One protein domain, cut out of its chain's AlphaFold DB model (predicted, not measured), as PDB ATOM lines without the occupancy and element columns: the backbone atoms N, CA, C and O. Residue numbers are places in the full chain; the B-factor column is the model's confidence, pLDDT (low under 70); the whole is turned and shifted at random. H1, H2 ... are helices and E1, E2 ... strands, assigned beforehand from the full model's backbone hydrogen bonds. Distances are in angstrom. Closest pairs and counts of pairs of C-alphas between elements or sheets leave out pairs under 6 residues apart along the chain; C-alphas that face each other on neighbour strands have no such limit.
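What this domain is: This is residues 17 to 76 of the 87 residues of the protein "Histidine kinase" of Acinetobacter sp. 263903-1 (UniProt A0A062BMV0). The domain has little regular structure: helix H1 and strand E2 make a V, and a long loop, residues 20 to 49, runs from the short strand E1 to H1, with residues 40 to 45 sticking out. The printed part has 60 residues, with one named helix and two named strands in the order E1, H1, E2; the class is mixed, and the named elements hold only 20 residues. It is only just compact, close to loose, with a radius of gyration of the C-alphas of 12.1 A and spans of 30 by 27 by 19 A.

How they stand to each other: H1, residues 50 to 60, has every O i to N i+4 pair within hydrogen-bond range. A tight link joins it to E2, residues 64 to 69; their closest C-alphas, of Thr 58 and Thr 64, are 5.9 A apart. E1, residues 17 to 19, is apart from H1 and from E2. E1 and E2 pair with no named strand.

Where its parts are: H1 spans 15.6 A from C-alpha 50 at (25.491, 0.278, -31.089). E2 spans 16.8 A and ends at C-alpha 69 (13.537, -3.327, -45.544). E1 spans 6.8 A.

The domain as a whole: The C-alphas farthest apart, of Ala 43 and Gly 62, are 34.4 A apart. The link from E1 to H1 is long. The printed part has no cut. Residues 40 to 45 have pLDDT under 70.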
ATOM      1  N   ILE A  17      23.132  -7.795 -42.957       98.31
ATOM      2  CA  ILE A  17      22.385  -8.384 -41.847       98.31
ATOM      3  C   ILE A  17      20.883  -8.230 -42.107       98.31
ATOM      4  O   ILE A  17      20.345  -7.128 -42.132       98.31
ATOM      5  N   GLU A  18      20.269  -9.383 -42.341       98.00
ATOM      6  CA  GLU A  18      18.859  -9.742 -42.493       98.00
ATOM      7  C   GLU A  18      18.112 -10.015 -41.183       98.00
ATOM      8  O   GLU A  18      18.550 -10.935 -40.500       98.00
ATOM      9  N   ASP A  19      16.977  -9.398 -40.844       97.38
ATOM     10  CA  ASP A  19      16.105  -9.938 -39.783       97.38
ATOM     11  C   ASP A  19      14.617 -10.022 -40.172       97.38
ATOM     12  O   ASP A  19      14.184  -9.520 -41.208       97.38
ATOM     13  N   SER A  20      13.837 -10.730 -39.349       97.06
ATOM     14  CA  SER A  20      12.409 -11.049 -39.574       97.06
ATOM     15  C   SER A  20      11.455 -10.368 -38.589       97.06
ATOM     16  O   SER A  20      10.310 -10.787 -38.432       97.06
ATOM     17  N   GLY A  21      11.931  -9.349 -37.879       93.94
ATOM     18  CA  GLY A  21      11.133  -8.507 -37.002       93.94
ATOM     19  C   GLY A  21      10.253  -7.520 -37.769       93.94
ATOM     20  O   GLY A  21      10.088  -7.593 -38.985       93.94
ATOM     21  N   ALA A  22       9.688  -6.552 -37.047       92.12
ATOM     22  CA  ALA A  22       8.760  -5.568 -37.614       92.12
ATOM     23  C   ALA A  22       9.406  -4.615 -38.644       92.12
ATOM     24  O   ALA A  22       8.693  -3.958 -39.407       92.12
ATOM     25  N   GLY A  23      10.739  -4.548 -38.675       91.62
ATOM     26  CA  GLY A  23      11.487  -3.540 -39.416       91.62
ATOM     27  C   GLY A  23      11.459  -2.178 -38.719       91.62
ATOM     28  O   GLY A  23      11.081  -2.058 -37.554       91.62
ATOM     29  N   ILE A  24      11.898  -1.148 -39.440       92.12
ATOM     30  CA  ILE A  24      11.947   0.241 -38.972       92.12
ATOM     31  C   ILE A  24      11.363   1.126 -40.074       92.12
ATOM     32  O   ILE A  24      11.619   0.881 -41.256       92.12
ATOM     33  N   ASP A  25      10.582   2.140 -39.695       92.81
ATOM     34  CA  ASP A  25      10.084   3.137 -40.644       92.81
ATOM     35  C   ASP A  25      11.282   3.848 -41.309       92.81
ATOM     36  O   ASP A  25      12.154   4.356 -40.595       92.81
ATOM     37  N   PRO A  26      11.355   3.916 -42.654       93.25
ATOM     38  CA  PRO A  26      12.423   4.625 -43.355       93.25
ATOM     39  C   PRO A  26      12.662   6.064 -42.871       93.25
ATOM     40  O   PRO A  26      13.803   6.530 -42.886       93.25
ATOM     41  N   ALA A  27      11.628   6.758 -42.379       94.25
ATOM     42  CA  ALA A  27      11.752   8.097 -41.800       94.25
ATOM     43  C   ALA A  27      12.668   8.137 -40.559       94.25
ATOM     44  O   ALA A  27      13.253   9.175 -40.243       94.25
ATOM     45  N   GLN A  28      12.840   7.005 -39.872       93.56
ATOM     46  CA  GLN A  28      13.649   6.885 -38.660       93.56
ATOM     47  C   GLN A  28      15.108   6.495 -38.939       93.56
ATOM     48  O   GLN A  28      15.928   6.553 -38.022       93.56
ATOM     49  N   PHE A  29      15.485   6.147 -40.176       93.75
ATOM     50  CA  PHE A  29      16.840   5.668 -40.501       93.75
ATOM     51  C   PHE A  29      17.950   6.664 -40.150       93.75
ATOM     52  O   PHE A  29      19.040   6.272 -39.739       93.75
ATOM     53  N   ASN A  30      17.679   7.963 -40.254       93.25
ATOM     54  CA  ASN A  30      18.646   8.978 -39.840       93.25
ATOM     55  C   ASN A  30      18.760   9.083 -38.316       93.25
ATOM     56  O   ASN A  30      19.840   9.347 -37.795       93.25
ATOM     57  N   GLN A  31      17.664   8.852 -37.595       92.62
ATOM     58  CA  GLN A  31      17.640   8.962 -36.141       92.62
ATOM     59  C   GLN A  31      18.325   7.766 -35.476       92.62
ATOM     60  O   GLN A  31      19.077   7.955 -34.528       92.62
ATOM     61  N   ILE A  32      18.154   6.549 -36.006       92.69
ATOM     62  CA  ILE A  32      18.777   5.335 -35.441       92.69
ATOM     63  C   ILE A  32      20.309   5.324 -35.522       92.69
ATOM     64  O   ILE A  32      20.945   4.550 -34.811       92.69
ATOM     65  N   ARG A  33      20.915   6.193 -36.344       92.62
ATOM     66  CA  ARG A  33      22.370   6.429 -36.363       92.62
ATOM     67  C   ARG A  33      22.850   7.289 -35.185       92.62
ATOM     68  O   ARG A  33      24.039   7.301 -34.870       92.62
ATOM     69  N   GLN A  34      21.956   8.028 -34.529       93.12
ATOM     70  CA  GLN A  34      22.322   8.965 -33.470       93.12
ATOM     71  C   GLN A  34      22.627   8.245 -32.155       93.12
ATOM     72  O   GLN A  34      21.960   7.289 -31.762       93.12
ATOM     73  N   ARG A  35      23.630   8.756 -31.434       92.88
ATOM     74  CA  ARG A  35      23.957   8.284 -30.084       92.88
ATOM     75  C   ARG A  35      22.756   8.461 -29.165       92.88
ATOM     76  O   ARG A  35      22.114   9.508 -29.188       92.88
ATOM     77  N   PHE A  36      22.515   7.461 -28.324       90.25
ATOM     78  CA  PHE A  36      21.445   7.444 -27.325       90.25
ATOM     79  C   PHE A  36      20.021   7.422 -27.902       90.25
ATOM     80  O   PHE A  36      19.064   7.366 -27.128       90.25
ATOM     81  N   TYR A  37      19.849   7.414 -29.231       88.38
ATOM     82  CA  TYR A  37      18.527   7.291 -29.834       88.38
ATOM     83  C   TYR A  37      17.991   5.870 -29.680       88.38
ATOM     84  O   TYR A  37      18.702   4.877 -29.863       88.38
ATOM     85  N   ARG A  38      16.700   5.779 -29.352       83.62
ATOM     86  CA  ARG A  38      15.967   4.524 -29.207       83.62
ATOM     87  C   ARG A  38      14.583   4.678 -29.819       83.62
ATOM     88  O   ARG A  38      13.890   5.658 -29.557       83.62
ATOM     89  N   ILE A  39      14.160   3.677 -30.584       81.31
ATOM     90  CA  ILE A  39      12.761   3.566 -30.990       81.31
ATOM     91  C   ILE A  39      11.982   3.113 -29.751       81.31
ATOM     92  O   ILE A  39      12.259   2.057 -29.176       81.31
ATOM     93  N   HIS A  40      11.062   3.959 -29.292       67.94
ATOM     94  CA  HIS A  40      10.189   3.679 -28.157       67.94
ATOM     95  C   HIS A  40       9.339   2.456 -28.508       67.94
ATOM     96  O   HIS A  40       8.515   2.577 -29.404       67.94
ATOM     97  N   ASN A  41       9.614   1.299 -27.885       57.78
ATOM     98  CA  ASN A  41       8.737   0.111 -27.809       57.78
ATOM     99  C   ASN A  41       9.407  -1.131 -27.191       57.78
ATOM    100  O   ASN A  41       8.721  -2.117 -26.933       57.78
ATOM    101  N   HIS A  42      10.713  -1.110 -26.907       57.31
ATOM    102  CA  HIS A  42      11.401  -2.268 -26.330       57.31
ATOM    103  C   HIS A  42      11.889  -1.979 -24.908       57.31
ATOM    104  O   HIS A  42      12.703  -1.078 -24.693       57.31
ATOM    105  N   ALA A  43      11.429  -2.792 -23.951       57.00
ATOM    106  CA  ALA A  43      11.884  -2.831 -22.556       57.00
ATOM    107  C   ALA A  43      13.349  -3.300 -22.397       57.00
ATOM    108  O   ALA A  43      13.811  -3.553 -21.288       57.00
ATOM    109  N   GLU A  44      14.084  -3.439 -23.503       63.34
ATOM    110  CA  GLU A  44      15.461  -3.911 -23.510       63.34
ATOM    111  C   GLU A  44      16.431  -2.890 -22.907       63.34
ATOM    112  O   GLU A  44      16.311  -1.669 -23.074       63.34
ATOM    113  N   ILE A  45      17.422  -3.418 -22.194       67.62
ATOM    114  CA  ILE A  45      18.509  -2.659 -21.586       67.62
ATOM    115  C   ILE A  45      19.559  -2.400 -22.669       67.62
ATOM    116  O   ILE A  45      20.179  -3.324 -23.183       67.62
ATOM    117  N   GLY A  46      19.775  -1.131 -23.008       74.25
ATOM    118  CA  GLY A  46      20.788  -0.725 -23.976       74.25
ATOM    119  C   GLY A  46      20.971   0.788 -23.994       74.25
ATOM    120  O   GLY A  46      20.009   1.544 -23.854       74.25
ATOM    121  N   SER A  47      22.212   1.241 -24.170       84.25
ATOM    122  CA  SER A  47      22.573   2.666 -24.171       84.25
ATOM    123  C   SER A  47      22.212   3.402 -25.465       84.25
ATOM    124  O   SER A  47      22.405   4.610 -25.541       84.25
ATOM    125  N   GLY A  48      21.726   2.706 -26.499       87.50
ATOM    126  CA  GLY A  48      21.480   3.308 -27.816       87.50
ATOM    127  C   GLY A  48      22.766   3.730 -28.537       87.50
ATOM    128  O   GLY A  48      22.762   4.681 -29.310       87.50
ATOM    129  N   LEU A  49      23.898   3.076 -28.249       92.19
ATOM    130  CA  LEU A  49      25.190   3.415 -28.857       92.19
ATOM    131  C   LEU A  49      25.577   2.517 -30.036       92.19
ATOM    132  O   LEU A  49      26.356   2.957 -30.876       92.19
ATOM    133  N   GLY A  50      25.033   1.300 -30.137       92.81
ATOM    134  CA  GLY A  50      25.491   0.278 -31.089       92.81
ATOM    135  C   GLY A  50      25.618   0.777 -32.532       92.81
ATOM    136  O   GLY A  50      26.721   0.803 -33.072       92.81
ATOM    137  N   LEU A  51      24.521   1.250 -33.132       94.56
ATOM    138  CA  LEU A  51      24.533   1.734 -34.518       94.56
ATOM    139  C   LEU A  51      25.411   2.974 -34.708       94.56
ATOM    140  O   LEU A  51      26.099   3.067 -35.714       94.56
ATOM    141  N   SER A  52      25.468   3.878 -33.727       95.12
ATOM    142  CA  SER A  52      26.340   5.058 -33.807       95.12
ATOM    143  C   SER A  52      27.835   4.708 -33.794       95.12
ATOM    144  O   SER A  52      28.648   5.427 -34.374       95.12
ATOM    145  N   ILE A  53      28.212   3.605 -33.135       96.62
ATOM    146  CA  ILE A  53      29.584   3.089 -33.148       96.62
ATOM    147  C   ILE A  53      29.885   2.481 -34.518       96.62
ATOM    148  O   ILE A  53      30.925   2.788 -35.095       96.62
ATOM    149  N   VAL A  54      28.971   1.661 -35.051       97.25
ATOM    150  CA  VAL A  54      29.121   1.050 -36.381       97.25
ATOM    151  C   VAL A  54      29.219   2.121 -37.464       97.25
ATOM    152  O   VAL A  54      30.102   2.031 -38.309       97.25
ATOM    153  N   ASP A  55      28.375   3.151 -37.408       96.69
ATOM    154  CA  ASP A  55      28.369   4.271 -38.353       96.69
ATOM    155  C   ASP A  55      29.738   4.969 -38.371       96.69
ATOM    156  O   ASP A  55      30.387   5.053 -39.412       96.69
ATOM    157  N   LYS A  56      30.264   5.333 -37.192       97.50
ATOM    158  CA  LYS A  56      31.584   5.975 -37.073       97.50
ATOM    159  C   LYS A  56      32.741   5.072 -37.489       97.50
ATOM    160  O   LYS A  56      33.674   5.550 -38.127       97.50
ATOM    161  N   ALA A  57      32.702   3.789 -37.136       97.94
ATOM    162  CA  ALA A  57      33.726   2.833 -37.550       97.94
ATOM    163  C   ALA A  57      33.724   2.638 -39.073       97.94
ATOM    164  O   ALA A  57      34.780   2.609 -39.697       97.94
ATOM    165  N   THR A  58      32.537   2.561 -39.673       97.69
ATOM    166  CA  THR A  58      32.359   2.385 -41.117       97.69
ATOM    167  C   THR A  58      32.837   3.615 -41.885       97.69
ATOM    168  O   THR A  58      33.614   3.474 -42.825       97.69
ATOM    169  N   GLU A  59      32.462   4.819 -41.440       97.31
ATOM    170  CA  GLU A  59      32.974   6.083 -41.987       97.31
ATOM    171  C   GLU A  59      34.506   6.166 -41.895       97.31
ATOM    172  O   GLU A  59      35.164   6.547 -42.861       97.31
ATOM    173  N   HIS A  60      35.094   5.778 -40.755       97.81
ATOM    174  CA  HIS A  60      36.548   5.805 -40.556       97.81
ATOM    175  C   HIS A  60      37.299   4.885 -41.528       97.81
ATOM    176  O   HIS A  60      38.414   5.196 -41.939       97.81
ATOM    177  N   LEU A  61      36.675   3.777 -41.929       97.00
ATOM    178  CA  LEU A  61      37.199   2.837 -42.920       97.00
ATOM    179  C   LEU A  61      36.886   3.250 -44.375       97.00
ATOM    180  O   LEU A  61      37.140   2.477 -45.297       97.00
ATOM    181  N   GLY A  62      36.326   4.446 -44.602       97.12
ATOM    182  CA  GLY A  62      35.954   4.933 -45.935       97.12
ATOM    183  C   GLY A  62      34.729   4.232 -46.533       97.12
ATOM    184  O   GLY A  62      34.561   4.215 -47.753       97.12
ATOM    185  N   GLY A  63      33.906   3.610 -45.690       97.44
ATOM    186  CA  GLY A  63      32.714   2.871 -46.080       97.44
ATOM    187  C   GLY A  63      31.403   3.627 -45.877       97.44
ATOM    188  O   GLY A  63      31.381   4.795 -45.492       97.44
ATOM    189  N   THR A  64      30.291   2.922 -46.093       97.62
ATOM    190  CA  THR A  64      28.930   3.421 -45.840       97.62
ATOM    191  C   THR A  64      28.083   2.418 -45.055       97.62
ATOM    192  O   THR A  64      28.206   1.204 -45.225       97.62
ATOM    193  N   LEU A  65      27.209   2.938 -44.184       97.94
ATOM    194  CA  LEU A  65      26.193   2.174 -43.455       97.94
ATOM    195  C   LEU A  65      24.803   2.498 -44.015       97.94
ATOM    196  O   LEU A  65      24.336   3.639 -43.933       97.94
ATOM    197  N   GLU A  66      24.117   1.496 -44.553       97.38
ATOM    198  CA  GLU A  66      22.801   1.636 -45.179       97.38
ATOM    199  C   GLU A  66      21.735   0.790 -44.476       97.38
ATOM    200  O   GLU A  66      22.014  -0.283 -43.939       97.38
ATOM    201  N   PHE A  67      20.498   1.290 -44.502       97.19
ATOM    202  CA  PHE A  67      19.327   0.638 -43.929       97.19
ATOM    203  C   PHE A  67      18.244   0.520 -44.992       97.19
ATOM    204  O   PHE A  67      18.012   1.450 -45.766       97.19
ATOM    205  N   SER A  68      17.565  -0.617 -45.018       97.25
ATOM    206  CA  SER A  68      16.417  -0.855 -45.885       97.25
ATOM    207  C   SER A  68      15.493  -1.895 -45.258       97.25
ATOM    208  O   SER A  68      15.775  -2.436 -44.187       97.25
ATOM    209  N   ARG A  69      14.366  -2.180 -45.909       96.31
ATOM    210  CA  ARG A  69      13.537  -3.327 -45.544       96.31
ATOM    211  C   ARG A  69      14.106  -4.587 -46.189       96.31
ATOM    212  O   ARG A  69      14.417  -4.576 -47.377       96.31
ATOM    213  N   SER A  70      14.212  -5.666 -45.420       96.69
ATOM    214  CA  SER A  70      14.650  -6.964 -45.935       96.69
ATOM    215  C   SER A  70      13.675  -7.485 -46.991       96.69
ATOM    216  O   SER A  70      12.470  -7.579 -46.744       96.69
ATOM    217  N   THR A  71      14.200  -7.873 -48.154       94.12
ATOM    218  CA  THR A  71      13.416  -8.517 -49.219       94.12
ATOM    219  C   THR A  71      13.195 -10.004 -48.951       94.12
ATOM    220  O   THR A  71      12.243 -10.576 -49.470       94.12
ATOM    221  N   ASN A  72      14.054 -10.622 -48.133       94.81
ATOM    222  CA  ASN A  72      14.036 -12.058 -47.851       94.81
ATOM    223  C   ASN A  72      13.262 -12.409 -46.571       94.81
ATOM    224  O   ASN A  72      12.595 -13.436 -46.510       94.81
ATOM    225  N   LEU A  73      13.369 -11.567 -45.540       95.00
ATOM    226  CA  LEU A  73      12.854 -11.816 -44.192       95.00
ATOM    227  C   LEU A  73      11.821 -10.776 -43.732       95.00
ATOM    228  O   LEU A  73      11.239 -10.940 -42.666       95.00
ATOM    229  N   SER A  74      11.536  -9.742 -44.534       93.31
ATOM    230  CA  SER A  74      10.543  -8.677 -44.290       93.31
ATOM    231  C   SER A  74      10.809  -7.709 -43.124       93.31
ATOM    232  O   SER A  74      10.082  -6.712 -43.028       93.31
ATOM    233  N   GLY A  75      11.829  -7.948 -42.288       96.50
ATOM    234  CA  GLY A  75      12.276  -7.055 -41.211       96.50
ATOM    235  C   GLY A  75      13.284  -5.999 -41.675       96.50
ATOM    236  O   GLY A  75      13.146  -5.448 -42.770       96.50
ATOM    237  N   LEU A  76      14.283  -5.670 -40.851       96.94
ATOM    238  CA  LEU A  76      15.330  -4.708 -41.205       96.94
ATOM    239  C   LEU A  76      16.431  -5.401 -42.019       96.94
ATOM    240  O   LEU A  76      16.785  -6.552 -41.778       96.94
TER     241      LEU A  76